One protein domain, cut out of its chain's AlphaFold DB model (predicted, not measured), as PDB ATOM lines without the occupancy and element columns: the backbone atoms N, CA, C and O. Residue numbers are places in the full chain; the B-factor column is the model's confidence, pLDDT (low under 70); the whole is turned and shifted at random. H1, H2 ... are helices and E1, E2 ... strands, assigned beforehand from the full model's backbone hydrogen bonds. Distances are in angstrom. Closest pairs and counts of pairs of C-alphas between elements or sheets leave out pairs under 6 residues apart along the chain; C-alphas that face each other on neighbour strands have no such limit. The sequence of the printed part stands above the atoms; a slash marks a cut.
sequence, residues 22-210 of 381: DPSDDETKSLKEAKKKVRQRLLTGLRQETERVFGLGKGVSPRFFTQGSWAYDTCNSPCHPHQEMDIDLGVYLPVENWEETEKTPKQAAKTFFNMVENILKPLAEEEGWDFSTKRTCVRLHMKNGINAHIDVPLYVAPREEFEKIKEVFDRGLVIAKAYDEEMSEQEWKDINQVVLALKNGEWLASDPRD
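This is residues 22 to 210 of the 381 residues of an uncharacterized protein of marine sediment metagenome (UniProt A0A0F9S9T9). A strongly twisted sheet, with the long parallel strands E2 and E5 through its middle, has two long helices, H1 and H3, packed on it and crossing each other. Little H2 sits on the face opposite to H1, while H4, which only grazes the sheet, and H5, which is not on it, lie farthest out, their centres 17.9 A and 16.8 A from the mean of all C-alphas, and the loop of residues 99 to 104 sticks out. The 189 printed residues include six named helices and six named strands in the order H1 E1 H2 E2 H3 E3 E4 E5 H4 H5 H6 E6, class mixed. The sheet is branched at E5 and mixed, with E2 and E5 parallel and its other neighbour pairs antiparallel. The whole is compact and rounded, radius of gyration of the C-alphas 16.5 A, spans 50 by 37 by 32 A.

H1, residues 25 to 54, runs along E2, residues 85 to 95, at 25 degrees on the local plane, with a height over the sheet of 7.9 A. E1, residues 63 to 67, is antiparallel to E2, with N 65 and O 90 3.0 A apart. H2, residues 68 to 71, is on the opposite face from H1; its closest C-alphas to E2 are Gly 68 and Asp 88, 5.9 A. On the other side of E2 from E1 is E5, residues 148 to 158, with N 89 and O 151 2.7 A apart. H3, residues 105 to 127, is on the sheet and touches H1 at a steep tilt of 50 degrees, opposite ways, the closest C-alphas being Gly 45 and Ile 119, 5.9 A. E3, residues 130 to 133, E4, residues 137 to 141, and E5 form a meander, each strand the antiparallel neighbour of the one before, with N 132 and O 139 2.9 A and N 152 and O 138 2.8 A apart. H4, residues 159 to 170, only grazes the sheet and is close to but not clearly touching H5, residues 175 to 178, at C-alphas Phe 169 and Ile 175, 7.0 A. H6, residues 185 to 189, also only grazes the sheet. E6, residues 195 to 197, is antiparallel to E5, with N 197 and O 154 2.8 A apart. Every O i to N i+4 pair is within hydrogen-bond range in H6, against 25 of 26 in H1, 17 of 19 in H3 and 5 of 8 in H4; H2 and H5 are too short for such a pair.

H1 begins at C-alpha 25, (106.039, 0.825, 286.036), and is 42.4 A long. H3 measures 33.2 A, E5 32.1 A and E2 31.3 A. E6 ends at C-alpha 197, (131.190, -0.908, 264.704).

The farthest C-alphas, of His 80 and Glu 100, are 50.0 A apart. The printed part has no cut, and the link from H2 to E2 is long, 13 residues. Mean pLDDT of the printed part is 84.3, with residues 96 to 107 and 164 to 180 under 70.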
ATOM      1  N   ASP A  22     112.896   7.434 289.884       95.88
ATOM      2  CA  ASP A  22     112.624   6.095 289.363       95.88
ATOM      3  C   ASP A  22     111.694   6.149 288.143       95.88
ATOM      4  O   ASP A  22     110.624   6.755 288.251       95.88
ATOM      5  N   PRO A  23     112.057   5.479 287.028       95.25
ATOM      6  CA  PRO A  23     111.106   5.139 285.978       95.25
ATOM      7  C   PRO A  23     109.864   4.485 286.573       95.25
ATOM      8  O   PRO A  23     109.961   3.564 287.384       95.25
ATOM      9  N   SER A  24     108.696   4.959 286.158       93.56
ATOM     10  CA  SER A  24     107.419   4.358 286.528       93.56
ATOM     11  C   SER A  24     107.280   2.939 285.964       93.56
ATOM     12  O   SER A  24     107.996   2.521 285.043       93.56
ATOM     13  N   ASP A  25     106.326   2.182 286.505       93.25
ATOM     14  CA  ASP A  25     106.039   0.825 286.036       93.25
ATOM     15  C   ASP A  25     105.582   0.814 284.568       93.25
ATOM     16  O   ASP A  25     106.010  -0.047 283.795       93.25
ATOM     17  N   ASP A  26     104.780   1.801 284.158       92.62
ATOM     18  CA  ASP A  26     104.299   1.948 282.781       92.62
ATOM     19  C   ASP A  26     105.430   2.315 281.813       92.62
ATOM     20  O   ASP A  26     105.525   1.741 280.722       92.62
ATOM     21  N   GLU A  27     106.336   3.208 282.225       93.06
ATOM     22  CA  GLU A  27     107.563   3.527 281.487       93.06
ATOM     23  C   GLU A  27     108.427   2.280 281.298       93.06
ATOM     24  O   GLU A  27     108.801   1.929 280.176       93.06
ATOM     25  N   THR A  28     108.682   1.553 282.384       92.50
ATOM     26  CA  THR A  28     109.490   0.331 282.373       92.50
ATOM     27  C   THR A  28     108.865  -0.754 281.496       92.50
ATOM     28  O   THR A  28     109.570  -1.448 280.757       92.50
ATOM     29  N   LYS A  29     107.540  -0.923 281.552       93.38
ATOM     30  CA  LYS A  29     106.812  -1.897 280.731       93.38
ATOM     31  C   LYS A  29     106.881  -1.534 279.248       93.38
ATOM     32  O   LYS A  29     107.267  -2.382 278.442       93.38
ATOM     33  N   SER A  30     106.581  -0.283 278.905       92.81
ATOM     34  CA  SER A  30     106.594   0.215 277.523       92.81
ATOM     35  C   SER A  30     107.987   0.097 276.898       92.81
ATOM     36  O   SER A  30     108.128  -0.321 275.748       92.81
ATOM     37  N   LEU A  31     109.035   0.377 277.678       92.25
ATOM     38  CA  LEU A  31     110.427   0.190 277.270       92.25
ATOM     39  C   LEU A  31     110.781  -1.276 277.012       92.25
ATOM     40  O   LEU A  31     111.415  -1.598 276.004       92.25
ATOM     41  N   LYS A  32     110.364  -2.189 277.896       91.88
ATOM     42  CA  LYS A  32     110.584  -3.633 277.714       91.88
ATOM     43  C   LYS A  32     109.895  -4.156 276.453       91.88
ATOM     44  O   LYS A  32     110.484  -4.960 275.729       91.88
ATOM     45  N   GLU A  33     108.677  -3.696 276.179       93.56
ATOM     46  CA  GLU A  33     107.929  -4.052 274.970       93.56
ATOM     47  C   GLU A  33     108.624  -3.529 273.707       93.56
ATOM     48  O   GLU A  33     108.855  -4.303 272.776       93.56
ATOM     49  N   ALA A  34     109.049  -2.265 273.694       94.31
ATOM     50  CA  ALA A  34     109.782  -1.683 272.572       94.31
ATOM     51  C   ALA A  34     111.113  -2.404 272.311       94.31
ATOM     52  O   ALA A  34     111.384  -2.827 271.186       94.31
ATOM     53  N   LYS A  35     111.899  -2.661 273.365       94.12
ATOM     54  CA  LYS A  35     113.144  -3.438 273.283       94.12
ATOM     55  C   LYS A  35     112.907  -4.831 272.701       94.12
ATOM     56  O   LYS A  35     113.694  -5.309 271.887       94.12
ATOM     57  N   LYS A  36     111.817  -5.501 273.087       94.12
ATOM     58  CA  LYS A  36     111.440  -6.802 272.519       94.12
ATOM     59  C   LYS A  36     111.165  -6.705 271.014       94.12
ATOM     60  O   LYS A  36     111.696  -7.522 270.270       94.12
ATOM     61  N   LYS A  37     110.414  -5.698 270.556       95.44
ATOM     62  CA  LYS A  37     110.145  -5.492 269.120       95.44
ATOM     63  C   LYS A  37     111.430  -5.276 268.318       95.44
ATOM     64  O   LYS A  37     111.617  -5.916 267.284       95.44
ATOM     65  N   VAL A  38     112.339  -4.439 268.831       96.12
ATOM     66  CA  VAL A  38     113.656  -4.185 268.220       96.12
ATOM     67  C   VAL A  38     114.464  -5.477 268.103       96.12
ATOM     68  O   VAL A  38     114.913  -5.812 267.008       96.12
ATOM     69  N   ARG A  39     114.590  -6.253 269.190       95.44
ATOM     70  CA  ARG A  39     115.301  -7.546 269.178       95.44
ATOM     71  C   ARG A  39     114.711  -8.520 268.162       95.44
ATOM     72  O   ARG A  39     115.448  -9.042 267.334       95.44
ATOM     73  N   GLN A  40     113.392  -8.707 268.158       94.00
ATOM     74  CA  GLN A  40     112.715  -9.633 267.241       94.00
ATOM     75  C   GLN A  40     112.897  -9.248 265.771       94.00
ATOM     76  O   GLN A  40     113.148 -10.108 264.916       94.00
ATOM     77  N   ARG A  41     112.794  -7.947 265.468       96.12
ATOM     78  CA  ARG A  41     113.010  -7.424 264.117       96.12
ATOM     79  C   ARG A  41     114.459  -7.624 263.676       96.12
ATOM     80  O   ARG A  41     114.675  -8.092 262.561       96.12
ATOM     81  N   LEU A  42     115.431  -7.351 264.546       95.69
ATOM     82  CA  LEU A  42     116.852  -7.563 264.262       95.69
ATOM     83  C   LEU A  42     117.209  -9.039 264.106       95.69
ATOM     84  O   LEU A  42     117.911  -9.382 263.161       95.69
ATOM     85  N   LEU A  43     116.699  -9.911 264.976       91.75
ATOM     86  CA  LEU A  43     116.958 -11.349 264.926       91.75
ATOM     87  C   LEU A  43     116.534 -11.946 263.578       91.75
ATOM     88  O   LEU A  43     117.299 -12.671 262.944       91.75
ATOM     89  N   THR A  44     115.329 -11.602 263.119       91.06
ATOM     90  CA  THR A  44     114.796 -12.099 261.842       91.06
ATOM     91  C   THR A  44     115.466 -11.412 260.653       91.06
ATOM     92  O   THR A  44     115.923 -12.080 259.725       91.06
ATOM     93  N   GLY A  45     115.551 -10.079 260.689       93.88
ATOM     94  CA  GLY A  45     116.045  -9.274 259.577       93.88
ATOM     95  C   GLY A  45     117.527  -9.498 259.294       93.88
ATOM     96  O   GLY A  45     117.902  -9.658 258.136       93.88
ATOM     97  N   LEU A  46     118.376  -9.569 260.327       91.56
ATOM     98  CA  LEU A  46     119.814  -9.759 260.133       91.56
ATOM     99  C   LEU A  46     120.112 -11.135 259.558       91.56
ATOM    100  O   LEU A  46     120.930 -11.235 258.649       91.56
ATOM    101  N   ARG A  47     119.417 -12.183 260.010       89.69
ATOM    102  CA  ARG A  47     119.576 -13.522 259.439       89.69
ATOM    103  C   ARG A  47     119.254 -13.540 257.945       89.69
ATOM    104  O   ARG A  47     120.068 -14.008 257.156       89.69
ATOM    105  N   GLN A  48     118.099 -13.001 257.558       91.19
ATOM    106  CA  GLN A  48     117.664 -12.963 256.158       91.19
ATOM    107  C   GLN A  48     118.610 -12.127 255.289       91.19
ATOM    108  O   GLN A  48     119.017 -12.552 254.209       91.19
ATOM    109  N   GLU A  49     118.992 -10.947 255.771       90.25
ATOM    110  CA  GLU A  49     119.812 -10.011 255.008       90.25
ATOM    111  C   GLU A  49     121.259 -10.502 254.862       90.25
ATOM    112  O   GLU A  49     121.876 -10.337 253.807       90.25
ATOM    113  N   THR A  50     121.792 -11.181 255.877       86.75
ATOM    114  CA  THR A  50     123.113 -11.817 255.790       86.75
ATOM    115  C   THR A  50     123.110 -13.038 254.870       86.75
ATOM    116  O   THR A  50     124.028 -13.154 254.065       86.75
ATOM    117  N   GLU A  51     122.073 -13.887 254.873       87.12
ATOM    118  CA  GLU A  51     121.930 -14.963 253.871       87.12
ATOM    119  C   GLU A  51     121.838 -14.399 252.446       87.12
ATOM    120  O   GLU A  51     122.458 -14.921 251.519       87.12
ATOM    121  N   ARG A  52     121.118 -13.287 252.266       86.88
ATOM    122  CA  ARG A  52     120.990 -12.614 250.968       86.88
ATOM    123  C   ARG A  52     122.322 -12.053 250.461       86.88
ATOM    124  O   ARG A  52     122.597 -12.125 249.266       86.88
ATOM    125  N   VAL A  53     123.126 -11.460 251.345       84.62
ATOM    126  CA  VAL A  53     124.375 -10.763 250.982       84.62
ATOM    127  C   VAL A  53     125.590 -11.693 250.939       84.62
ATOM    128  O   VAL A  53     126.489 -11.474 250.124       84.62
ATOM    129  N   PHE A  54     125.643 -12.705 251.806       81.62
ATOM    130  CA  PHE A  54     126.795 -13.599 251.962       81.62
ATOM    131  C   PHE A  54     126.546 -15.026 251.452       81.62
ATOM    132  O   PHE A  54     127.494 -15.803 251.361       81.62
ATOM    133  N   GLY A  55     125.312 -15.363 251.074       80.06
ATOM    134  CA  GLY A  55     124.939 -16.659 250.513       80.06
ATOM    135  C   GLY A  55     124.135 -17.538 251.472       80.06
ATOM    136  O   GLY A  55     124.124 -17.353 252.692       80.06
ATOM    137  N   LEU A  56     123.447 -18.528 250.899       82.81
ATOM    138  CA  LEU A  56     122.600 -19.455 251.647       82.81
ATOM    139  C   LEU A  56     123.413 -20.192 252.724       82.81
ATOM    140  O   LEU A  56     124.499 -20.701 252.457       82.81
ATOM    141  N   GLY A  57     122.880 -20.250 253.946       76.44
ATOM    142  CA  GLY A  57     123.550 -20.875 255.093       76.44
ATOM    143  C   GLY A  57     124.555 -19.976 255.822       76.44
ATOM    144  O   GLY A  57     125.080 -20.385 256.853       76.44
ATOM    145  N   LYS A  58     124.789 -18.742 255.353       79.12
ATOM    146  CA  LYS A  58     125.637 -17.739 256.027       79.12
ATOM    147  C   LYS A  58     124.846 -16.746 256.891       79.12
ATOM    148  O   LYS A  58     125.347 -15.675 257.225       79.12
ATOM    149  N   GLY A  59     123.623 -17.112 257.275       81.94
ATOM    150  CA  GLY A  59     122.762 -16.313 258.141       81.94
ATOM    151  C   GLY A  59     123.334 -16.123 259.538       81.94
ATOM    152  O   GLY A  59     123.610 -17.091 260.245       81.94
ATOM    153  N   VAL A  60     123.475 -14.870 259.953       82.75
ATOM    154  CA  VAL A  60     123.946 -14.495 261.287       82.75
ATOM    155  C   VAL A  60     122.757 -14.387 262.236       82.75
ATOM    156  O   VAL A  60     121.762 -13.734 261.932       82.75
ATOM    157  N   SER A  61     122.874 -15.014 263.408       84.81
ATOM    158  CA  SER A  61     121.923 -14.843 264.510       84.81
ATOM    159  C   SER A  61     122.574 -13.970 265.588       84.81
ATOM    160  O   SER A  61     123.497 -14.451 266.248       84.81
ATOM    161  N   PRO A  62     122.164 -12.696 265.743       88.75
ATOM    162  CA  PRO A  62     122.711 -11.827 266.779       88.75
ATOM    163  C   PRO A  62     122.355 -12.324 268.185       88.75
ATOM    164  O   PRO A  62     121.340 -12.990 268.388       88.75
ATOM    165  N   ARG A  63     123.160 -11.921 269.168       90.38
ATOM    166  CA  ARG A  63     122.784 -11.908 270.587       90.38
ATOM    167  C   ARG A  63     122.635 -10.473 271.071       90.38
ATOM    168  O   ARG A  63     123.142  -9.544 270.448       90.38
ATOM    169  N   PHE A  64     121.939 -10.297 272.185       93.06
ATOM    170  CA  PHE A  64     121.614  -8.979 272.718       93.06
ATOM    171  C   PHE A  64     122.010  -8.871 274.184       93.06
ATOM    172  O   PHE A  64     121.862  -9.842 274.926       93.06
ATOM    173  N   PHE A  65     122.465  -7.693 274.601       93.38
ATOM    174  CA  PHE A  65     122.682  -7.379 276.012       93.38
ATOM    175  C   PHE A  65     122.407  -5.898 276.275       93.38
ATOM    176  O   PHE A  65     122.935  -5.037 275.569       93.38
ATOM    177  N   THR A  66     121.575  -5.599 277.273       94.06
ATOM    178  CA  THR A  66     121.351  -4.221 277.729       94.06
ATOM    179  C   THR A  66     122.581  -3.709 278.472       94.06
ATOM    180  O   THR A  66     123.056  -4.349 279.402       94.06
ATOM    181  N   GLN A  67     123.061  -2.528 278.104       93.00
ATOM    182  CA  GLN A  67     124.223  -1.869 278.685       93.00
ATOM    183  C   GLN A  67     123.819  -0.561 279.379       93.00
ATOM    184  O   GLN A  67     122.642  -0.192 279.470       93.00
ATOM    185  N   GLY A  68     124.822   0.147 279.895       92.88
ATOM    186  CA  GLY A  68     124.664   1.516 280.362       92.88
ATOM    187  C   GLY A  68     123.791   1.633 281.608       92.88
ATOM    188  O   GLY A  68     123.875   0.842 282.548       92.88
ATOM    189  N   SER A  69     122.977   2.686 281.655       93.44
ATOM    190  CA  SER A  69     122.321   3.087 282.903       93.44
ATOM    191  C   SER A  69     121.268   2.100 283.412       93.44
ATOM    192  O   SER A  69     121.038   2.039 284.621       93.44
ATOM    193  N   TRP A  70     120.675   1.304 282.521       92.69
ATOM    194  CA  TRP A  70     119.740   0.240 282.888       92.69
ATOM    195  C   TRP A  70     120.444  -1.005 283.418       92.69
ATOM    196  O   TRP A  70     119.924  -1.637 284.331       92.69
ATOM    197  N   ALA A  71     121.633  -1.327 282.899       87.50
ATOM    198  CA  ALA A  71     122.402  -2.485 283.344       87.50
ATOM    199  C   ALA A  71     122.869  -2.349 284.804       87.50
ATOM    200  O   ALA A  71     122.785  -3.305 285.567       87.50
ATOM    201  N   TYR A  72     123.297  -1.150 285.221       87.38
ATOM    202  CA  TYR A  72     123.830  -0.918 286.579       87.38
ATOM    203  C   TYR A  72     122.868  -0.144 287.498       87.38
ATOM    204  O   TYR A  72     123.301   0.429 288.499       87.38
ATOM    205  N   ASP A  73     121.569  -0.105 287.162       92.56
ATOM    206  CA  ASP A  73     120.491   0.473 287.990       92.56
ATOM    207  C   ASP A  73     120.717   1.959 288.360       92.56
ATOM    208  O   ASP A  73     120.613   2.407 289.505       92.56
ATOM    209  N   THR A  74     121.066   2.757 287.351       96.50
ATOM    210  CA  THR A  74     121.244   4.211 287.482       96.50
ATOM    211  C   THR A  74     120.354   5.024 286.548       96.50
ATOM    212  O   THR A  74     120.520   6.243 286.486       96.50
ATOM    213  N   CYS A  75     119.449   4.399 285.791       97.00
ATOM    214  CA  CYS A  75     118.514   5.129 284.937       97.00
ATOM    215  C   CYS A  75     117.606   6.039 285.782       97.00
ATOM    216  O   CYS A  75     117.159   5.655 286.865       97.00
ATOM    217  N   ASN A  76     117.371   7.254 285.293       97.19
ATOM    218  CA  ASN A  76     116.434   8.193 285.893       97.19
ATOM    219  C   ASN A  76     115.314   8.486 284.897       97.19
ATOM    220  O   ASN A  76     115.589   8.597 283.701       97.19
ATOM    221  N   SER A  77     114.097   8.713 285.392       95.62
ATOM    222  CA  SER A  77     113.060   9.355 284.585       95.62
ATOM    223  C   SER A  77     113.534  10.729 284.104       95.62
ATOM    224  O   SER A  77     114.244  11.433 284.848       95.62
ATOM    225  N   PRO A  78     113.121  11.155 282.900       95.25
ATOM    226  CA  PRO A  78     113.494  12.450 282.356       95.25
ATOM    227  C   PRO A  78     113.047  13.590 283.273       95.25
ATOM    228  O   PRO A  78     112.009  13.506 283.931       95.25
ATOM    229  N   CYS A  79     113.839  14.660 283.344       95.94
ATOM    230  CA  CYS A  79     113.486  15.828 284.148       95.94
ATOM    231  C   CYS A  79     112.575  16.793 283.379       95.94
ATOM    232  O   CYS A  79     111.667  17.378 283.967       95.94
ATOM    233  N   HIS A  80     112.835  16.975 282.081       95.19
ATOM    234  CA  HIS A  80     112.113  17.908 281.209       95.19
ATOM    235  C   HIS A  80     111.418  17.179 280.049       95.19
ATOM    236  O   HIS A  80     111.888  16.117 279.642       95.19
ATOM    237  N   PRO A  81     110.351  17.751 279.449       90.75
ATOM    238  CA  PRO A  81     109.561  17.080 278.408       90.75
ATOM    239  C   PRO A  81     110.322  16.653 277.145       90.75
ATOM    240  O   PRO A  81     109.851  15.770 276.442       90.75
ATOM    241  N   HIS A  82     111.462  17.274 276.836       90.62
ATOM    242  CA  HIS A  82     112.282  16.934 275.662       90.62
ATOM    243  C   HIS A  82     113.412  15.946 275.972       90.62
ATOM    244  O   HIS A  82     114.102  15.492 275.063       90.62
ATOM    245  N   GLN A  83     113.641  15.649 277.250       94.69
ATOM    246  CA  GLN A  83     114.623  14.657 277.658       94.69
ATOM    247  C   GLN A  83     114.007  13.269 277.576       94.69
ATOM    248  O   GLN A  83     112.813  13.093 277.801       94.69
ATOM    249  N   GLU A  84     114.847  12.284 277.303       95.12
ATOM    250  CA  GLU A  84     114.442  10.905 277.067       95.12
ATOM    251  C   GLU A  84     115.238   9.970 277.981       95.12
ATOM    252  O   GLU A  84     116.427  10.195 278.219       95.12
ATOM    253  N   MET A  85     114.600   8.904 278.468       95.31
ATOM    254  CA  MET A  85     115.328   7.769 279.033       95.31
ATOM    255  C   MET A  85     116.158   7.104 277.937       95.31
ATOM    256  O   MET A  85     115.699   6.950 276.808       95.31
ATOM    257  N   ASP A  86     117.361   6.680 278.298       93.31
ATOM    258  CA  ASP A  86     118.334   6.102 277.374       93.31
ATOM    259  C   ASP A  86     118.509   4.608 277.663       93.31
ATOM    260  O   ASP A  86     118.870   4.243 278.789       93.31
ATOM    261  N   ILE A  87     118.209   3.754 276.679       94.06
ATOM    262  CA  ILE A  87     118.501   2.315 276.702       94.06
ATOM    263  C   ILE A  87     119.567   2.004 275.665       94.06
ATOM    264  O   ILE A  87     119.300   2.065 274.468       94.06
ATOM    265  N   ASP A  88     120.708   1.508 276.126       96.00
ATOM    266  CA  ASP A  88     121.748   0.948 275.272       96.00
ATOM    267  C   ASP A  88     121.501  -0.558 275.051       96.00
ATOM    268  O   ASP A  88     121.785  -1.384 275.917       96.00
ATOM    269  N   LEU A  89     120.957  -0.948 273.899       96.56
ATOM    270  CA  LEU A  89     120.775  -2.342 273.488       96.56
ATOM    271  C   LEU A  89     121.939  -2.796 272.598       96.56
ATOM    272  O   LEU A  89     121.894  -2.661 271.374       96.56
ATOM    273  N   GLY A  90     122.965  -3.390 273.203       95.50
ATOM    274  CA  GLY A  90     124.079  -3.973 272.464       95.50
ATOM    275  C   GLY A  90     123.646  -5.152 271.602       95.50
ATOM    276  O   GLY A  90     123.016  -6.086 272.099       95.50
ATOM    277  N   VAL A  91     124.019  -5.123 270.322       94.12
ATOM    278  CA  VAL A  91     123.824  -6.224 269.368       94.12
ATOM    279  C   VAL A  91     125.174  -6.868 269.097       94.12
ATOM    280  O   VAL A  91     126.073  -6.209 268.595       94.12
ATOM    281  N   TYR A  92     125.308  -8.152 269.398       90.56
ATOM    282  CA  TYR A  92     126.544  -8.918 269.283       90.56
ATOM    283  C   TYR A  92     126.429  -9.891 268.112       90.56
ATOM    284  O   TYR A  92     125.583 -10.786 268.117       90.56
ATOM    285  N   LEU A  93     127.256  -9.689 267.091       86.88
ATOM    286  CA  LEU A  93     127.216 -10.414 265.826       86.88
ATOM    287  C   LEU A  93     128.371 -11.428 265.746       86.88
ATOM    288  O   LEU A  93     129.532 -11.010 265.784       86.88
ATOM    289  N   PRO A  94     128.093 -12.738 265.587       81.25
ATOM    290  CA  PRO A  94     129.135 -13.723 265.316       81.25
ATOM    291  C   PRO A  94     129.685 -13.553 263.898       81.25
ATOM    292  O   PRO A  94     128.948 -13.700 262.918       81.25
ATOM    293  N   VAL A  95     130.989 -13.311 263.783       73.88
ATOM    294  CA  VAL A  95     131.699 -13.232 262.495       73.88
ATOM    295  C   VAL A  95     132.724 -14.368 262.359       73.88
ATOM    296  O   VAL A  95     133.358 -14.758 263.338       73.88
ATOM    297  N   GLU A  96     132.838 -14.943 261.155       65.25
ATOM    298  CA  GLU A  96     133.871 -15.937 260.800       65.25
ATOM    299  C   GLU A  96     135.172 -15.209 260.429       65.25
ATOM    300  O   GLU A  96     135.104 -14.187 259.749       65.25
ATOM    301  N   ASN A  97     136.318 -15.739 260.876       51.34
ATOM    302  CA  ASN A  97     137.694 -15.382 260.501       51.34
ATOM    303  C   ASN A  97     137.896 -13.934 260.019       51.34
ATOM    304  O   ASN A  97     137.908 -13.650 258.820       51.34
ATOM    305  N   TRP A  98     138.163 -13.033 260.969       52.84
ATOM    306  CA  TRP A  98     138.594 -11.648 260.721       52.84
ATOM    307  C   TRP A  98     139.776 -11.522 259.751       52.84
ATOM    308  O   TRP A  98     139.938 -10.484 259.107       52.84
ATOM    309  N   GLU A  99     140.600 -12.563 259.675       46.47
ATOM    310  CA  GLU A  99     141.868 -12.575 258.950       46.47
ATOM    311  C   GLU A  99     141.740 -13.060 257.494       46.47
ATOM    312  O   GLU A  99     142.636 -12.793 256.697       46.47
ATOM    313  N   GLU A 100     140.633 -13.711 257.104       40.56
ATOM    314  CA  GLU A 100     140.575 -14.481 255.843       40.56
ATOM    315  C   GLU A 100     139.480 -14.067 254.847       40.56
ATOM    316  O   GLU A 100     139.398 -14.634 253.756       40.56
ATOM    317  N   THR A 101     138.636 -13.072 255.136       43.12
ATOM    318  CA  THR A 101     137.633 -12.635 254.149       43.12
ATOM    319  C   THR A 101     138.192 -11.590 253.183       43.12
ATOM    320  O   THR A 101     138.672 -10.542 253.604       43.12
ATOM    321  N   GLU A 102     138.017 -11.810 251.873       41.06
ATOM    322  CA  GLU A 102     138.367 -10.887 250.769       41.06
ATOM    323  C   GLU A 102     137.739  -9.474 250.878       41.06
ATOM    324  O   GLU A 102     138.084  -8.565 250.120       41.06
ATOM    325  N   LYS A 103     136.818  -9.260 251.826       48.06
ATOM    326  CA  LYS A 103     136.302  -7.943 252.208       48.06
ATOM    327  C   LYS A 103     137.077  -7.444 253.419       48.06
ATOM    328  O   LYS A 103     137.042  -8.061 254.477       48.06
ATOM    329  N   THR A 104     137.726  -6.290 253.289       51.75
ATOM    330  CA  THR A 104     138.418  -5.655 254.422       51.75
ATOM    331  C   THR A 104     137.470  -5.518 255.628       51.75
ATOM    332  O   THR A 104     136.289  -5.213 255.424       51.75
ATOM    333  N   PRO A 105     137.953  -5.635 256.881       55.84
ATOM    334  CA  PRO A 105     137.139  -5.429 258.081       55.84
ATOM    335  C   PRO A 105     136.286  -4.150 258.033       55.84
ATOM    336  O   PRO A 105     135.153  -4.140 258.513       55.84
ATOM    337  N   LYS A 106     136.771  -3.085 257.376       54.88
ATOM    338  CA  LYS A 106     136.024  -1.830 257.207       54.88
ATOM    339  C   LYS A 106     134.734  -1.963 256.389       54.88
ATOM    340  O   LYS A 106     133.732  -1.303 256.672       54.88
ATOM    341  N   GLN A 107     134.743  -2.813 255.365       61.28
ATOM    342  CA  GLN A 107     133.557  -3.076 254.550       61.28
ATOM    343  C   GLN A 107     132.497  -3.829 255.362       61.28
ATOM    344  O   GLN A 107     131.319  -3.510 255.237       61.28
ATOM    345  N   ALA A 108     132.903  -4.744 256.251       73.19
ATOM    346  CA  ALA A 108     131.981  -5.483 257.111       73.19
ATOM    347  C   ALA A 108     131.245  -4.572 258.114       73.19
ATOM    348  O   ALA A 108     130.019  -4.650 258.199       73.19
ATOM    349  N   ALA A 109     131.950  -3.655 258.795       77.88
ATOM    350  CA  ALA A 109     131.342  -2.708 259.742       77.88
ATOM    351  C   ALA A 109     130.221  -1.890 259.090       77.88
ATOM    352  O   ALA A 109     129.085  -1.873 259.564       77.88
ATOM    353  N   LYS A 110     130.533  -1.256 257.952       83.94
ATOM    354  CA  LYS A 110     129.576  -0.439 257.201       83.94
ATOM    355  C   LYS A 110     128.406  -1.274 256.679       83.94
ATOM    356  O   LYS A 110     127.269  -0.808 256.699       83.94
ATOM    357  N   THR A 111     128.669  -2.500 256.223       85.00
ATOM    358  CA  THR A 111     127.621  -3.421 255.776       85.00
ATOM    359  C   THR A 111     126.649  -3.745 256.907       85.00
ATOM    360  O   THR A 111     125.457  -3.523 256.723       85.00
ATOM    361  N   PHE A 112     127.121  -4.190 258.075       86.25
ATOM    362  CA  PHE A 112     126.235  -4.501 259.202       86.25
ATOM    363  C   PHE A 112     125.464  -3.277 259.695       86.25
ATOM    364  O   PHE A 112     124.265  -3.376 259.941       86.25
ATOM    365  N   PHE A 113     126.116  -2.113 259.763       89.69
ATOM    366  CA  PHE A 113     125.446  -0.867 260.134       89.69
ATOM    367  C   PHE A 113     124.283  -0.551 259.182       89.69
ATOM    368  O   PHE A 113     123.162  -0.330 259.632       89.69
ATOM    369  N   ASN A 114     124.516  -0.621 257.866       90.69
ATOM    370  CA  ASN A 114     123.479  -0.396 256.856       90.69
ATOM    371  C   ASN A 114     122.349  -1.435 256.927       90.69
ATOM    372  O   ASN A 114     121.187  -1.082 256.742       90.69
ATOM    373  N   MET A 115     122.671  -2.709 257.187       92.94
ATOM    374  CA  MET A 115     121.658  -3.755 257.373       92.94
ATOM    375  C   MET A 115     120.745  -3.405 258.550       92.94
ATOM    376  O   MET A 115     119.528  -3.402 258.399       92.94
ATOM    377  N   VAL A 116     121.324  -3.042 259.697       94.56
ATOM    378  CA  VAL A 116     120.572  -2.643 260.896       94.56
ATOM    379  C   VAL A 116     119.706  -1.415 260.626       94.56
ATOM    380  O   VAL A 116     118.534  -1.422 260.994       94.56
ATOM    381  N   GLU A 117     120.219  -0.395 259.929       95.12
ATOM    382  CA  GLU A 117     119.400   0.757 259.530       95.12
ATOM    383  C   GLU A 117     118.203   0.336 258.663       95.12
ATOM    384  O   GLU A 117     117.077   0.752 258.926       95.12
ATOM    385  N   ASN A 118     118.428  -0.497 257.644       95.62
ATOM    386  CA  ASN A 118     117.375  -0.939 256.727       95.62
ATOM    387  C   ASN A 118     116.332  -1.836 257.403       95.62
ATOM    388  O   ASN A 118     115.178  -1.845 256.991       95.62
ATOM    389  N   ILE A 119     116.729  -2.574 258.439       97.00
ATOM    390  CA  ILE A 119     115.837  -3.432 259.224       97.00
ATOM    391  C   ILE A 119     115.003  -2.607 260.212       97.00
ATOM    392  O   ILE A 119     113.828  -2.905 260.429       97.00
ATOM    393  N   LEU A 120     115.599  -1.580 260.826       97.75
ATOM    394  CA  LEU A 120     114.958  -0.799 261.884       97.75
ATOM    395  C   LEU A 120     114.146   0.397 261.378       97.75
ATOM    396  O   LEU A 120     113.212   0.792 262.068       97.75
ATOM    397  N   LYS A 121     114.437   0.952 260.194       97.31
ATOM    398  CA  LYS A 121     113.628   2.036 259.603       97.31
ATOM    399  C   LYS A 121     112.157   1.634 259.393       97.31
ATOM    400  O   LYS A 121     111.305   2.352 259.906       97.31
ATOM    401  N   PRO A 122     111.832   0.484 258.765       97.56
ATOM    402  CA  PRO A 122     110.441   0.048 258.638       97.56
ATOM    403  C   PRO A 122     109.766  -0.186 259.992       97.56
ATOM    404  O   PRO A 122     108.616   0.189 260.172       97.56
ATOM    405  N   LEU A 123     110.489  -0.745 260.972       97.12
ATOM    406  CA  LEU A 123     109.953  -0.900 262.328       97.12
ATOM    407  C   LEU A 123     109.628   0.456 262.963       97.12
ATOM    408  O   LEU A 123     108.596   0.588 263.611       97.12
ATOM    409  N   ALA A 124     110.496   1.455 262.789       97.00
ATOM    410  CA  ALA A 124     110.243   2.795 263.297       97.00
ATOM    411  C   ALA A 124     108.972   3.389 262.673       97.00
ATOM    412  O   ALA A 124     108.133   3.913 263.395       97.00
ATOM    413  N   GLU A 125     108.790   3.239 261.359       96.62
ATOM    414  CA  GLU A 125     107.585   3.690 260.652       96.62
ATOM    415  C   GLU A 125     106.317   2.969 261.139       96.62
ATOM    416  O   GLU A 125     105.321   3.626 261.440       96.62
ATOM    417  N   GLU A 126     106.359   1.639 261.275       96.44
ATOM    418  CA  GLU A 126     105.254   0.810 261.786       96.44
ATOM    419  C   GLU A 126     104.821   1.219 263.203       96.44
ATOM    420  O   GLU A 126     103.634   1.213 263.527       96.44
ATOM    421  N   GLU A 127     105.787   1.578 264.046       95.50
ATOM    422  CA  GLU A 127     105.572   1.954 265.443       95.50
ATOM    423  C   GLU A 127     105.351   3.465 265.647       95.50
ATOM    424  O   GLU A 127     105.093   3.911 266.768       95.50
ATOM    425  N   GLY A 128     105.456   4.266 264.581       95.38
ATOM    426  CA  GLY A 128     105.383   5.727 264.643       95.38
ATOM    427  C   GLY A 128     106.547   6.382 265.400       95.38
ATOM    428  O   GLY A 128     106.378   7.467 265.956       95.38
ATOM    429  N   TRP A 129     107.703   5.725 265.475       96.56
ATOM    430  CA  TRP A 129     108.925   6.202 266.132       96.56
ATOM    431  C   TRP A 129     109.778   7.050 265.187       96.56
ATOM    432  O   TRP A 129     109.745   6.859 263.971       96.56
ATOM    433  N   ASP A 130     110.602   7.947 265.741       96.56
ATOM    434  CA  ASP A 130     111.629   8.608 264.927       96.56
ATOM    435  C   ASP A 130     112.901   7.764 264.877       96.56
ATOM    436  O   ASP A 130     113.274   7.074 265.826       96.56
ATOM    437  N   PHE A 131     113.604   7.870 263.759       96.50
ATOM    438  CA  PHE A 131     114.844   7.158 263.506       96.50
ATOM    439  C   PHE A 131     115.984   8.157 263.314       96.50
ATOM    440  O   PHE A 131     115.887   9.079 262.502       96.50
ATOM    441  N   SER A 132     117.097   7.954 264.013       95.81
ATOM    442  CA  SER A 132     118.322   8.717 263.790       95.81
ATOM    443  C   SER A 132     119.556   7.821 263.856       95.81
ATOM    444  O   SER A 132     119.527   6.706 264.376       95.81
ATOM    445  N   THR A 133     120.670   8.302 263.306       93.25
ATOM    446  CA  THR A 133     121.923   7.541 263.294       93.25
ATOM    447  C   THR A 133     123.064   8.375 263.842       93.25
ATOM    448  O   THR A 133     123.366   9.448 263.314       93.25
ATOM    449  N   LYS A 134     123.758   7.837 264.845       93.38
ATOM    450  CA  LYS A 134     124.958   8.426 265.443       93.38
ATOM    451  C   LYS A 134     126.227   7.759 264.909       93.38
ATOM    452  O   LYS A 134     126.187   6.856 264.081       93.38
ATOM    453  N   ARG A 135     127.388   8.221 265.381       92.69
ATOM    454  CA  ARG A 135     128.690   7.625 265.036       92.69
ATOM    455  C   ARG A 135     128.802   6.166 265.497       92.69
ATOM    456  O   ARG A 135     129.410   5.371 264.792       92.69
ATOM    457  N   THR A 136     128.247   5.851 266.666       92.62
ATOM    458  CA  THR A 136     128.463   4.591 267.402       92.62
ATOM    459  C   THR A 136     127.232   3.688 267.470       92.62
ATOM    460  O   THR A 136     127.348   2.550 267.905       92.62
ATOM    461  N   CYS A 137     126.052   4.175 267.079       95.25
ATOM    462  CA  CYS A 137     124.800   3.429 267.195       95.25
ATOM    463  C   CYS A 137     123.734   3.933 266.209       95.25
ATOM    464  O   CYS A 137     123.792   5.062 265.705       95.25
ATOM    465  N   VAL A 138     122.747   3.075 265.961       96.31
ATOM    466  CA  VAL A 138     121.430   3.462 265.439       96.31
ATOM    467  C   VAL A 138     120.536   3.831 266.621       96.31
ATOM    468  O   VAL A 138     120.632   3.187 267.660       96.31
ATOM    469  N   ARG A 139     119.677   4.843 266.482       97.56
ATOM    470  CA  ARG A 139     118.798   5.321 267.551       97.56
ATOM    471  C   ARG A 139     117.339   5.348 267.108       97.56
ATOM    472  O   ARG A 139     117.010   5.901 266.060       97.56
ATOM    473  N   LEU A 140     116.471   4.793 267.949       97.44
ATOM    474  CA  LEU A 140     115.016   4.820 267.800       97.44
ATOM    475  C   LEU A 140     114.414   5.671 268.918       97.44
ATOM    476  O   LEU A 140     114.551   5.309 270.083       97.44
ATOM    477  N   HIS A 141     113.761   6.779 268.578       96.19
ATOM    478  CA  HIS A 141     113.070   7.645 269.534       96.19
ATOM    479  C   HIS A 141     111.608   7.228 269.646       96.19
ATOM    480  O   HIS A 141     110.860   7.238 268.664       96.19
ATOM    481  N   MET A 142     111.202   6.857 270.851       92.94
ATOM    482  CA  MET A 142     109.875   6.338 271.120       92.94
ATOM    483  C   MET A 142     108.854   7.478 271.164       92.94
ATOM    484  O   MET A 142     109.075   8.513 271.784       92.94
ATOM    485  N   LYS A 143     107.705   7.265 270.513       85.00
ATOM    486  CA  LYS A 143     106.553   8.191 270.502       85.00
ATOM    487  C   LYS A 143     105.269   7.545 271.024       85.00
ATOM    488  O   LYS A 143     104.164   7.997 270.749       85.00
ATOM    489  N   ASN A 144     105.405   6.473 271.795       75.44
ATOM    490  CA  ASN A 144     104.305   5.666 272.320       75.44
ATOM    491  C   ASN A 144     103.845   6.113 273.723       75.44
ATOM    492  O   ASN A 144     103.441   5.284 274.533       75.44
ATOM    493  N   GLY A 145     103.909   7.415 274.013       79.31
ATOM    494  CA  GLY A 145     103.466   7.985 275.291       79.31
ATOM    495  C   GLY A 145     104.520   8.002 276.400       79.31
ATOM    496  O   GLY A 145     104.200   8.410 277.514       79.31
ATOM    497  N   ILE A 146     105.763   7.610 276.106       88.38
ATOM    498  CA  ILE A 146     106.906   7.765 277.010       88.38
ATOM    499  C   ILE A 146     108.046   8.497 276.307       88.38
ATOM    500  O   ILE A 146     108.234   8.349 275.102       88.38
ATOM    501  N   ASN A 147     108.828   9.254 277.071       92.69
ATOM    502  CA  ASN A 147     109.996   9.947 276.550       92.69
ATOM    503  C   ASN A 147     111.222   9.050 276.710       92.69
ATOM    504  O   ASN A 147     111.842   9.011 277.777       92.69
ATOM    505  N   ALA A 148     111.556   8.299 275.668       95.44
ATOM    506  CA  ALA A 148     112.685   7.383 275.685       95.44
ATOM    507  C   ALA A 148     113.256   7.151 274.288       95.44
ATOM    508  O   ALA A 148     112.547   7.276 273.292       95.44
ATOM    509  N   HIS A 149     114.514   6.732 274.223       96.31
ATOM    510  CA  HIS A 149     115.108   6.176 273.018       96.31
ATOM    511  C   HIS A 149     115.846   4.870 273.299       96.31
ATOM    512  O   HIS A 149     116.292   4.599 274.415       96.31
ATOM    513  N   ILE A 150     115.981   4.067 272.246       97.12
ATOM    514  CA  ILE A 150     116.800   2.857 272.227       97.12
ATOM    515  C   ILE A 150     117.994   3.121 271.317       97.12
ATOM    516  O   ILE A 150     117.828   3.301 270.107       97.12
ATOM    517  N   ASP A 151     119.185   3.115 271.901       97.81
ATOM    518  CA  ASP A 151     120.452   3.056 271.192       97.81
ATOM    519  C   ASP A 151     120.813   1.610 270.890       97.81
ATOM    520  O   ASP A 151     120.769   0.739 271.750       97.81
ATOM    521  N   VAL A 152     121.193   1.351 269.646       97.44
ATOM    522  CA  VAL A 152     121.543   0.026 269.138       97.44
ATOM    523  C   VAL A 152     123.004   0.053 268.672       97.44
ATOM    524  O   VAL A 152     123.269   0.221 267.473       97.44
ATOM    525  N   PRO A 153     123.983  -0.007 269.598       95.81
ATOM    526  CA  PRO A 153     125.387  -0.195 269.250       95.81
ATOM    527  C   PRO A 153     125.640  -1.619 268.743       95.81
ATOM    528  O   PRO A 153     125.062  -2.594 269.232       95.81
ATOM    529  N   LEU A 154     126.519  -1.734 267.749       93.50
ATOM    530  CA  LEU A 154     126.814  -2.996 267.075       93.50
ATOM    531  C   LEU A 154     128.206  -3.477 267.448       93.50
ATOM    532  O   LEU A 154     129.197  -2.811 267.163       93.50
ATOM    533  N   TYR A 155     128.267  -4.658 268.034       89.94
ATOM    534  CA  TYR A 155     129.483  -5.361 268.383       89.94
ATOM    535  C   TYR A 155     129.614  -6.601 267.526       89.94
ATOM    536  O   TYR A 155     128.636  -7.233 267.125       89.94
ATOM    537  N   VAL A 156     130.849  -6.978 267.281       84.19
ATOM    538  CA  VAL A 156     131.207  -8.221 266.613       84.19
ATOM    539  C   VAL A 156     132.171  -8.969 267.506       84.19
ATOM    540  O   VAL A 156     133.022  -8.359 268.156       84.19
ATOM    541  N   ALA A 157     132.013 -10.283 267.525       78.75
ATOM    542  CA  ALA A 157     132.877 -11.190 268.257       78.75
ATOM    543  C   ALA A 157     133.108 -12.471 267.433       78.75
ATOM    544  O   ALA A 157     132.312 -12.773 266.528       78.75
ATOM    545  N   PRO A 158     134.201 -13.211 267.688       77.69
ATOM    546  CA  PRO A 158     134.504 -14.443 266.968       77.69
ATOM    547  C   PRO A 158     133.371 -15.466 267.092       77.69
ATOM    548  O   PRO A 158     132.847 -15.697 268.182       77.69
ATOM    549  N   ARG A 159     132.993 -16.110 265.979       76.31
ATOM    550  CA  ARG A 159     131.880 -17.077 265.948       76.31
ATOM    551  C   ARG A 159     132.008 -18.193 266.992       76.31
ATOM    552  O   ARG A 159     131.005 -18.539 267.610       76.31
ATOM    553  N   GLU A 160     133.213 -18.708 267.211       75.12
ATOM    554  CA  GLU A 160     133.490 -19.788 268.170       75.12
ATOM    555  C   GLU A 160     133.049 -19.442 269.603       75.12
ATOM    556  O   GLU A 160     132.644 -20.317 270.368       75.12
ATOM    557  N   GLU A 161     133.080 -18.159 269.981       74.31
ATOM    558  CA  GLU A 161     132.631 -17.710 271.302       74.31
ATOM    559  C   GLU A 161     131.107 -17.806 271.448       74.31
ATOM    560  O   GLU A 161     130.602 -18.163 272.511       74.31
ATOM    561  N   PHE A 162     130.360 -17.593 270.362       72.75
ATOM    562  CA  PHE A 162     128.903 -17.752 270.352       72.75
ATOM    563  C   PHE A 162     128.465 -19.216 270.274       72.75
ATOM    564  O   PHE A 162     127.392 -19.559 270.773       72.75
ATOM    565  N   GLU A 163     129.261 -20.087 269.652       70.25
ATOM    566  CA  GLU A 163     128.967 -21.525 269.585       70.25
ATOM    567  C   GLU A 163     129.025 -22.169 270.974       70.25
ATOM    568  O   GLU A 163     128.137 -22.947 271.317       70.25
ATOM    569  N   LYS A 164     129.961 -21.738 271.829       67.38
ATOM    570  CA  LYS A 164     130.024 -22.155 273.242       67.38
ATOM    571  C   LYS A 164     128.758 -21.781 274.018       67.38
ATOM    572  O   LYS A 164     128.241 -22.592 274.782       67.38
ATOM    573  N   ILE A 165     128.217 -20.583 273.778       65.69
ATOM    574  CA  ILE A 165     126.949 -20.130 274.376       65.69
ATOM    575  C   ILE A 165     125.777 -20.993 273.872       65.69
ATOM    576  O   ILE A 165     124.876 -21.352 274.633       65.69
ATOM    577  N   LYS A 166     125.789 -21.367 272.587       59.88
ATOM    578  CA  LYS A 166     124.748 -22.194 271.963       59.88
ATOM    579  C   LYS A 166     124.729 -23.634 272.486       59.88
ATOM    580  O   LYS A 166     123.648 -24.158 272.745       59.88
ATOM    581  N   GLU A 167     125.887 -24.262 272.690       55.00
ATOM    582  CA  GLU A 167     125.981 -25.645 273.189       55.00
ATOM    583  C   GLU A 167     125.350 -25.833 274.579       55.00
ATOM    584  O   GLU A 167     124.796 -26.896 274.876       55.00
ATOM    585  N   VAL A 168     125.390 -24.801 275.429       56.12
ATOM    586  CA  VAL A 168     124.704 -24.797 276.732       56.12
ATOM    587  C   VAL A 168     123.183 -24.834 276.545       56.12
ATOM    588  O   VAL A 168     122.487 -25.543 277.273       56.12
ATOM    589  N   PHE A 169     122.674 -24.126 275.535       50.66
ATOM    590  CA  PHE A 169     121.248 -24.031 275.227       50.66
ATOM    591  C   PHE A 169     120.692 -25.285 274.542       50.66
ATOM    592  O   PHE A 169     119.578 -25.704 274.841       50.66
ATOM    593  N   ASP A 170     121.472 -25.933 273.673       50.59
ATOM    594  CA  ASP A 170     121.049 -27.149 272.961       50.59
ATOM    595  C   ASP A 170     120.811 -28.344 273.912       50.59
ATOM    596  O   ASP A 170     120.064 -29.268 273.585       50.59
ATOM    597  N   ARG A 171     121.359 -28.303 275.136       54.53
ATOM    598  CA  ARG A 171     121.057 -29.276 276.206       54.53
ATOM    599  C   ARG A 171     119.692 -29.049 276.877       54.53
ATOM    600  O   ARG A 171     119.231 -29.926 277.606       54.53
ATOM    601  N   GLY A 172     119.029 -27.918 276.616       54.50
ATOM    602  CA  GLY A 172     117.695 -27.563 277.103       54.50
ATOM    603  C   GLY A 172     116.768 -27.183 275.945       54.50
ATOM    604  O   GLY A 172     116.672 -26.022 275.576       54.50
ATOM    605  N   LEU A 173     116.080 -28.171 275.363       47.72
ATOM    606  CA  LEU A 173     115.076 -28.044 274.289       47.72
ATOM    607  C   LEU A 173     114.276 -26.712 274.297       47.72
ATOM    608  O   LEU A 173     113.293 -26.629 275.019       47.72
ATOM    609  N   VAL A 174     114.681 -25.709 273.490       50.16
ATOM    610  CA  VAL A 174     113.912 -24.843 272.544       50.16
ATOM    611  C   VAL A 174     114.883 -23.792 271.953       50.16
ATOM    612  O   VAL A 174     115.037 -22.695 272.485       50.16
ATOM    613  N   ILE A 175     115.494 -24.083 270.799       53.38
ATOM    614  CA  ILE A 175     116.527 -23.221 270.180       53.38
ATOM    615  C   ILE A 175     115.973 -21.847 269.754       53.38
ATOM    616  O   ILE A 175     116.629 -20.833 269.934       53.38
ATOM    617  N   ALA A 176     114.754 -21.766 269.211       50.12
ATOM    618  CA  ALA A 176     114.243 -20.510 268.643       50.12
ATOM    619  C   ALA A 176     113.868 -19.437 269.689       50.12
ATOM    620  O   ALA A 176     114.007 -18.252 269.405       50.12
ATOM    621  N   LYS A 177     113.415 -19.831 270.891       51.16
ATOM    622  CA  LYS A 177     113.122 -18.881 271.986       51.16
ATOM    623  C   LYS A 177     114.399 -18.341 272.635       51.16
ATOM    624  O   LYS A 177     114.427 -17.177 273.006       51.16
ATOM    625  N   ALA A 178     115.451 -19.158 272.685       55.88
ATOM    626  CA  ALA A 178     116.756 -18.822 273.248       55.88
ATOM    627  C   ALA A 178     117.379 -17.548 272.666       55.88
ATOM    628  O   ALA A 178     117.936 -16.726 273.383       55.88
ATOM    629  N   TYR A 179     117.291 -17.390 271.343       59.16
ATOM    630  CA  TYR A 179     117.902 -16.266 270.632       59.16
ATOM    631  C   TYR A 179     117.073 -14.975 270.698       59.16
ATOM    632  O   TYR A 179     117.601 -13.906 270.403       59.16
ATOM    633  N   ASP A 180     115.788 -15.059 271.064       63.34
ATOM    634  CA  ASP A 180     114.937 -13.884 271.328       63.34
ATOM    635  C   ASP A 180     115.190 -13.310 272.740       63.34
ATOM    636  O   ASP A 180     114.836 -12.172 273.060       63.34
ATOM    637  N   GLU A 181     115.836 -14.083 273.614       79.56
ATOM    638  CA  GLU A 181     116.214 -13.650 274.953       79.56
ATOM    639  C   GLU A 181     117.554 -12.896 274.942       79.56
ATOM    640  O   GLU A 181     118.432 -13.101 274.103       79.56
ATOM    641  N   GLU A 182     117.684 -11.933 275.855       85.19
ATOM    642  CA  GLU A 182     118.979 -11.294 276.095       85.19
ATOM    643  C   GLU A 182     119.917 -12.279 276.782       85.19
ATOM    644  O   GLU A 182     119.476 -13.158 277.520       85.19
ATOM    645  N   MET A 183     121.215 -12.111 276.544       87.56
ATOM    646  CA  MET A 183     122.231 -12.870 277.259       87.56
ATOM    647  C   MET A 183     122.134 -12.594 278.759       87.56
ATOM    648  O   MET A 183     121.918 -11.460 279.192       87.56
ATOM    649  N   SER A 184     122.342 -13.637 279.551       86.38
ATOM    650  CA  SER A 184     122.694 -13.497 280.956       86.38
ATOM    651  C   SER A 184     124.035 -12.771 281.104       86.38
ATOM    652  O   SER A 184     124.853 -12.735 280.183       86.38
ATOM    653  N   GLU A 185     124.287 -12.212 282.288       84.25
ATOM    654  CA  GLU A 185     125.561 -11.547 282.586       84.25
ATOM    655  C   GLU A 185     126.759 -12.494 282.397       84.25
ATOM    656  O   GLU A 185     127.798 -12.068 281.902       84.25
ATOM    657  N   GLN A 186     126.609 -13.781 282.735       84.38
ATOM    658  CA  GLN A 186     127.674 -14.768 282.554       84.38
ATOM    659  C   GLN A 186     127.952 -15.040 281.071       84.38
ATOM    660  O   GLN A 186     129.098 -14.939 280.652       84.38
ATOM    661  N   GLU A 187     126.915 -15.300 280.263       84.56
ATOM    662  CA  GLU A 187     127.086 -15.487 278.811       84.56
ATOM    663  C   GLU A 187     127.726 -14.256 278.164       84.56
ATOM    664  O   GLU A 187     128.564 -14.381 277.276       84.56
ATOM    665  N   TRP A 188     127.351 -13.056 278.616       85.50
ATOM    666  CA  TRP A 188     127.951 -11.821 278.132       85.50
ATOM    667  C   TRP A 188     129.432 -11.712 278.496       85.50
ATOM    668  O   TRP A 188     130.215 -11.226 277.685       85.50
ATOM    669  N   LYS A 189     129.832 -12.171 279.685       85.06
ATOM    670  CA  LYS A 189     131.230 -12.187 280.139       85.06
ATOM    671  C   LYS A 189     132.090 -13.224 279.421       85.06
ATOM    672  O   LYS A 189     133.280 -12.989 279.256       85.06
ATOM    673  N   ASP A 190     131.493 -14.308 278.934       83.88
ATOM    674  CA  ASP A 190     132.219 -15.389 278.254       83.88
ATOM    675  C   ASP A 190     132.678 -15.030 276.817       83.88
ATOM    676  O   ASP A 190     133.472 -15.761 276.218       83.88
ATOM    677  N   ILE A 191     132.217 -13.903 276.253       80.94
ATOM    678  CA  ILE A 191     132.624 -13.396 274.926       80.94
ATOM    679  C   ILE A 191     133.960 -12.635 275.041       80.94
ATOM    680  O   ILE A 191     133.969 -11.441 275.280       80.94
ATOM    681  N   ASN A 192     135.130 -13.241 274.903       72.94
ATOM    682  CA  ASN A 192     136.383 -12.586 275.318       72.94
ATOM    683  C   ASN A 192     136.765 -11.338 274.507       72.94
ATOM    684  O   ASN A 192     137.461 -10.473 275.035       72.94
ATOM    685  N   GLN A 193     136.343 -11.222 273.244       74.75
ATOM    686  CA  GLN A 193     136.752 -10.103 272.388       74.75
ATOM    687  C   GLN A 193     135.574  -9.473 271.662       74.75
ATOM    688  O   GLN A 193     134.942 -10.101 270.818       74.75
ATOM    689  N   VAL A 194     135.332  -8.192 271.942       83.31
ATOM    690  CA  VAL A 194     134.316  -7.395 271.251       83.31
ATOM    691  C   VAL A 194     134.929  -6.117 270.699       83.31
ATOM    692  O   VAL A 194     135.717  -5.441 271.357       83.31
ATOM    693  N   VAL A 195     134.536  -5.759 269.481       86.38
ATOM    694  CA  VAL A 195     134.853  -4.452 268.896       86.38
ATOM    695  C   VAL A 195     133.580  -3.780 268.403       86.38
ATOM    696  O   VAL A 195     132.674  -4.433 267.881       86.38
ATOM    697  N   LEU A 196     133.501  -2.467 268.602       90.31
ATOM    698  CA  LEU A 196     132.343  -1.643 268.277       90.31
ATOM    699  C   LEU A 196     132.409  -1.185 266.817       90.31
ATOM    700  O   LEU A 196     133.398  -0.583 266.390       90.31
ATOM    701  N   ALA A 197     131.341  -1.419 266.059       88.81
ATOM    702  CA  ALA A 197     131.190  -0.908 264.704       88.81
ATOM    703  C   ALA A 197     130.887   0.590 264.733       88.81
ATOM    704  O   ALA A 197     129.963   1.045 265.411       88.81
ATOM    705  N   LEU A 198     131.612   1.357 263.927       90.19
ATOM    706  CA  LEU A 198     131.320   2.762 263.691       90.19
ATOM    707  C   LEU A 198     130.603   2.946 262.353       90.19
ATOM    708  O   LEU A 198     130.879   2.261 261.367       90.19
ATOM    709  N   LYS A 199     129.726   3.952 262.283       88.81
ATOM    710  CA  LYS A 199     128.963   4.287 261.067       88.81
ATOM    711  C   LYS A 199     129.856   4.563 259.850       88.81
ATOM    712  O   LYS A 199     129.475   4.300 258.711       88.81
ATOM    713  N   ASN A 200     131.053   5.108 260.071       86.81
ATOM    714  CA  ASN A 200     132.022   5.393 259.009       86.81
ATOM    715  C   ASN A 200     132.725   4.129 258.464       86.81
ATOM    716  O   ASN A 200     133.506   4.237 257.519       86.81
ATOM    717  N   GLY A 201     132.429   2.950 259.018       82.19
ATOM    718  CA  GLY A 201     133.036   1.678 258.646       82.19
ATOM    719  C   GLY A 201     134.315   1.356 259.413       82.19
ATOM    720  O   GLY A 201     135.021   0.435 259.033       82.19
ATOM    721  N   GLU A 202     134.664   2.099 260.459       85.88
ATOM    722  CA  GLU A 202     135.794   1.757 261.327       85.88
ATOM    723  C   GLU A 202     135.358   0.855 262.485       85.88
ATOM    724  O   GLU A 202     134.181   0.807 262.848       85.88
ATOM    725  N   TRP A 203     136.325   0.157 263.073       84.00
ATOM    726  CA  TRP A 203     136.145  -0.599 264.307       84.00
ATOM    727  C   TRP A 203     136.826   0.147 265.441       84.00
ATOM    728  O   TRP A 203     137.977   0.564 265.307       84.00
ATOM    729  N   LEU A 204     136.115   0.311 266.551       85.31
ATOM    730  CA  LEU A 204     136.659   0.863 267.779       85.31
ATOM    731  C   LEU A 204     136.820  -0.268 268.796       85.31
ATOM    732  O   LEU A 204     135.845  -0.943 269.128       85.31
ATOM    733  N   ALA A 205     138.039  -0.460 269.300       85.62
ATOM    734  CA  ALA A 205     138.298  -1.325 270.446       85.62
ATOM    735  C   ALA A 205     137.711  -0.653 271.698       85.62
ATOM    736  O   ALA A 205     138.343   0.191 272.322       85.62
ATOM    737  N   SER A 206     136.445  -0.949 271.976       85.50
ATOM    738  CA  SER A 206     135.669  -0.360 273.062       85.50
ATOM    739  C   SER A 206     134.751  -1.434 273.610       85.50
ATOM    740  O   SER A 206     133.682  -1.681 273.045       85.50
ATOM    741  N   ASP A 207     135.161  -2.045 274.714       88.81
ATOM    742  CA  ASP A 207     134.355  -3.039 275.393       88.81
ATOM    743  C   ASP A 207     133.414  -2.366 276.412       88.81
ATOM    744  O   ASP A 207     133.863  -1.735 277.370       88.81
ATOM    745  N   PRO A 208     132.085  -2.458 276.237       89.00
ATOM    746  CA  PRO A 208     131.137  -1.901 277.200       89.00
ATOM    747  C   PRO A 208     131.198  -2.570 278.581       89.00
ATOM    748  O   PRO A 208     130.684  -2.002 279.552       89.00
ATOM    749  N   ARG A 209     131.819  -3.752 278.687       89.69
ATOM    750  CA  ARG A 209     132.002  -4.481 279.946       89.69
ATOM    751  C   ARG A 209     133.009  -3.832 280.869       89.69
ATOM    752  O   ARG A 209     132.817  -3.904 282.074       89.69
ATOM    753  N   ASP A 210     133.998  -3.117 280.345       91.69
ATOM    754  CA  ASP A 210     135.010  -2.468 281.183       91.69
ATOM    755  C   ASP A 210     134.360  -1.445 282.131       91.69
ATOM    756  O   ASP A 210     134.590  -1.426 283.342       91.69
TER     757      ASP A 210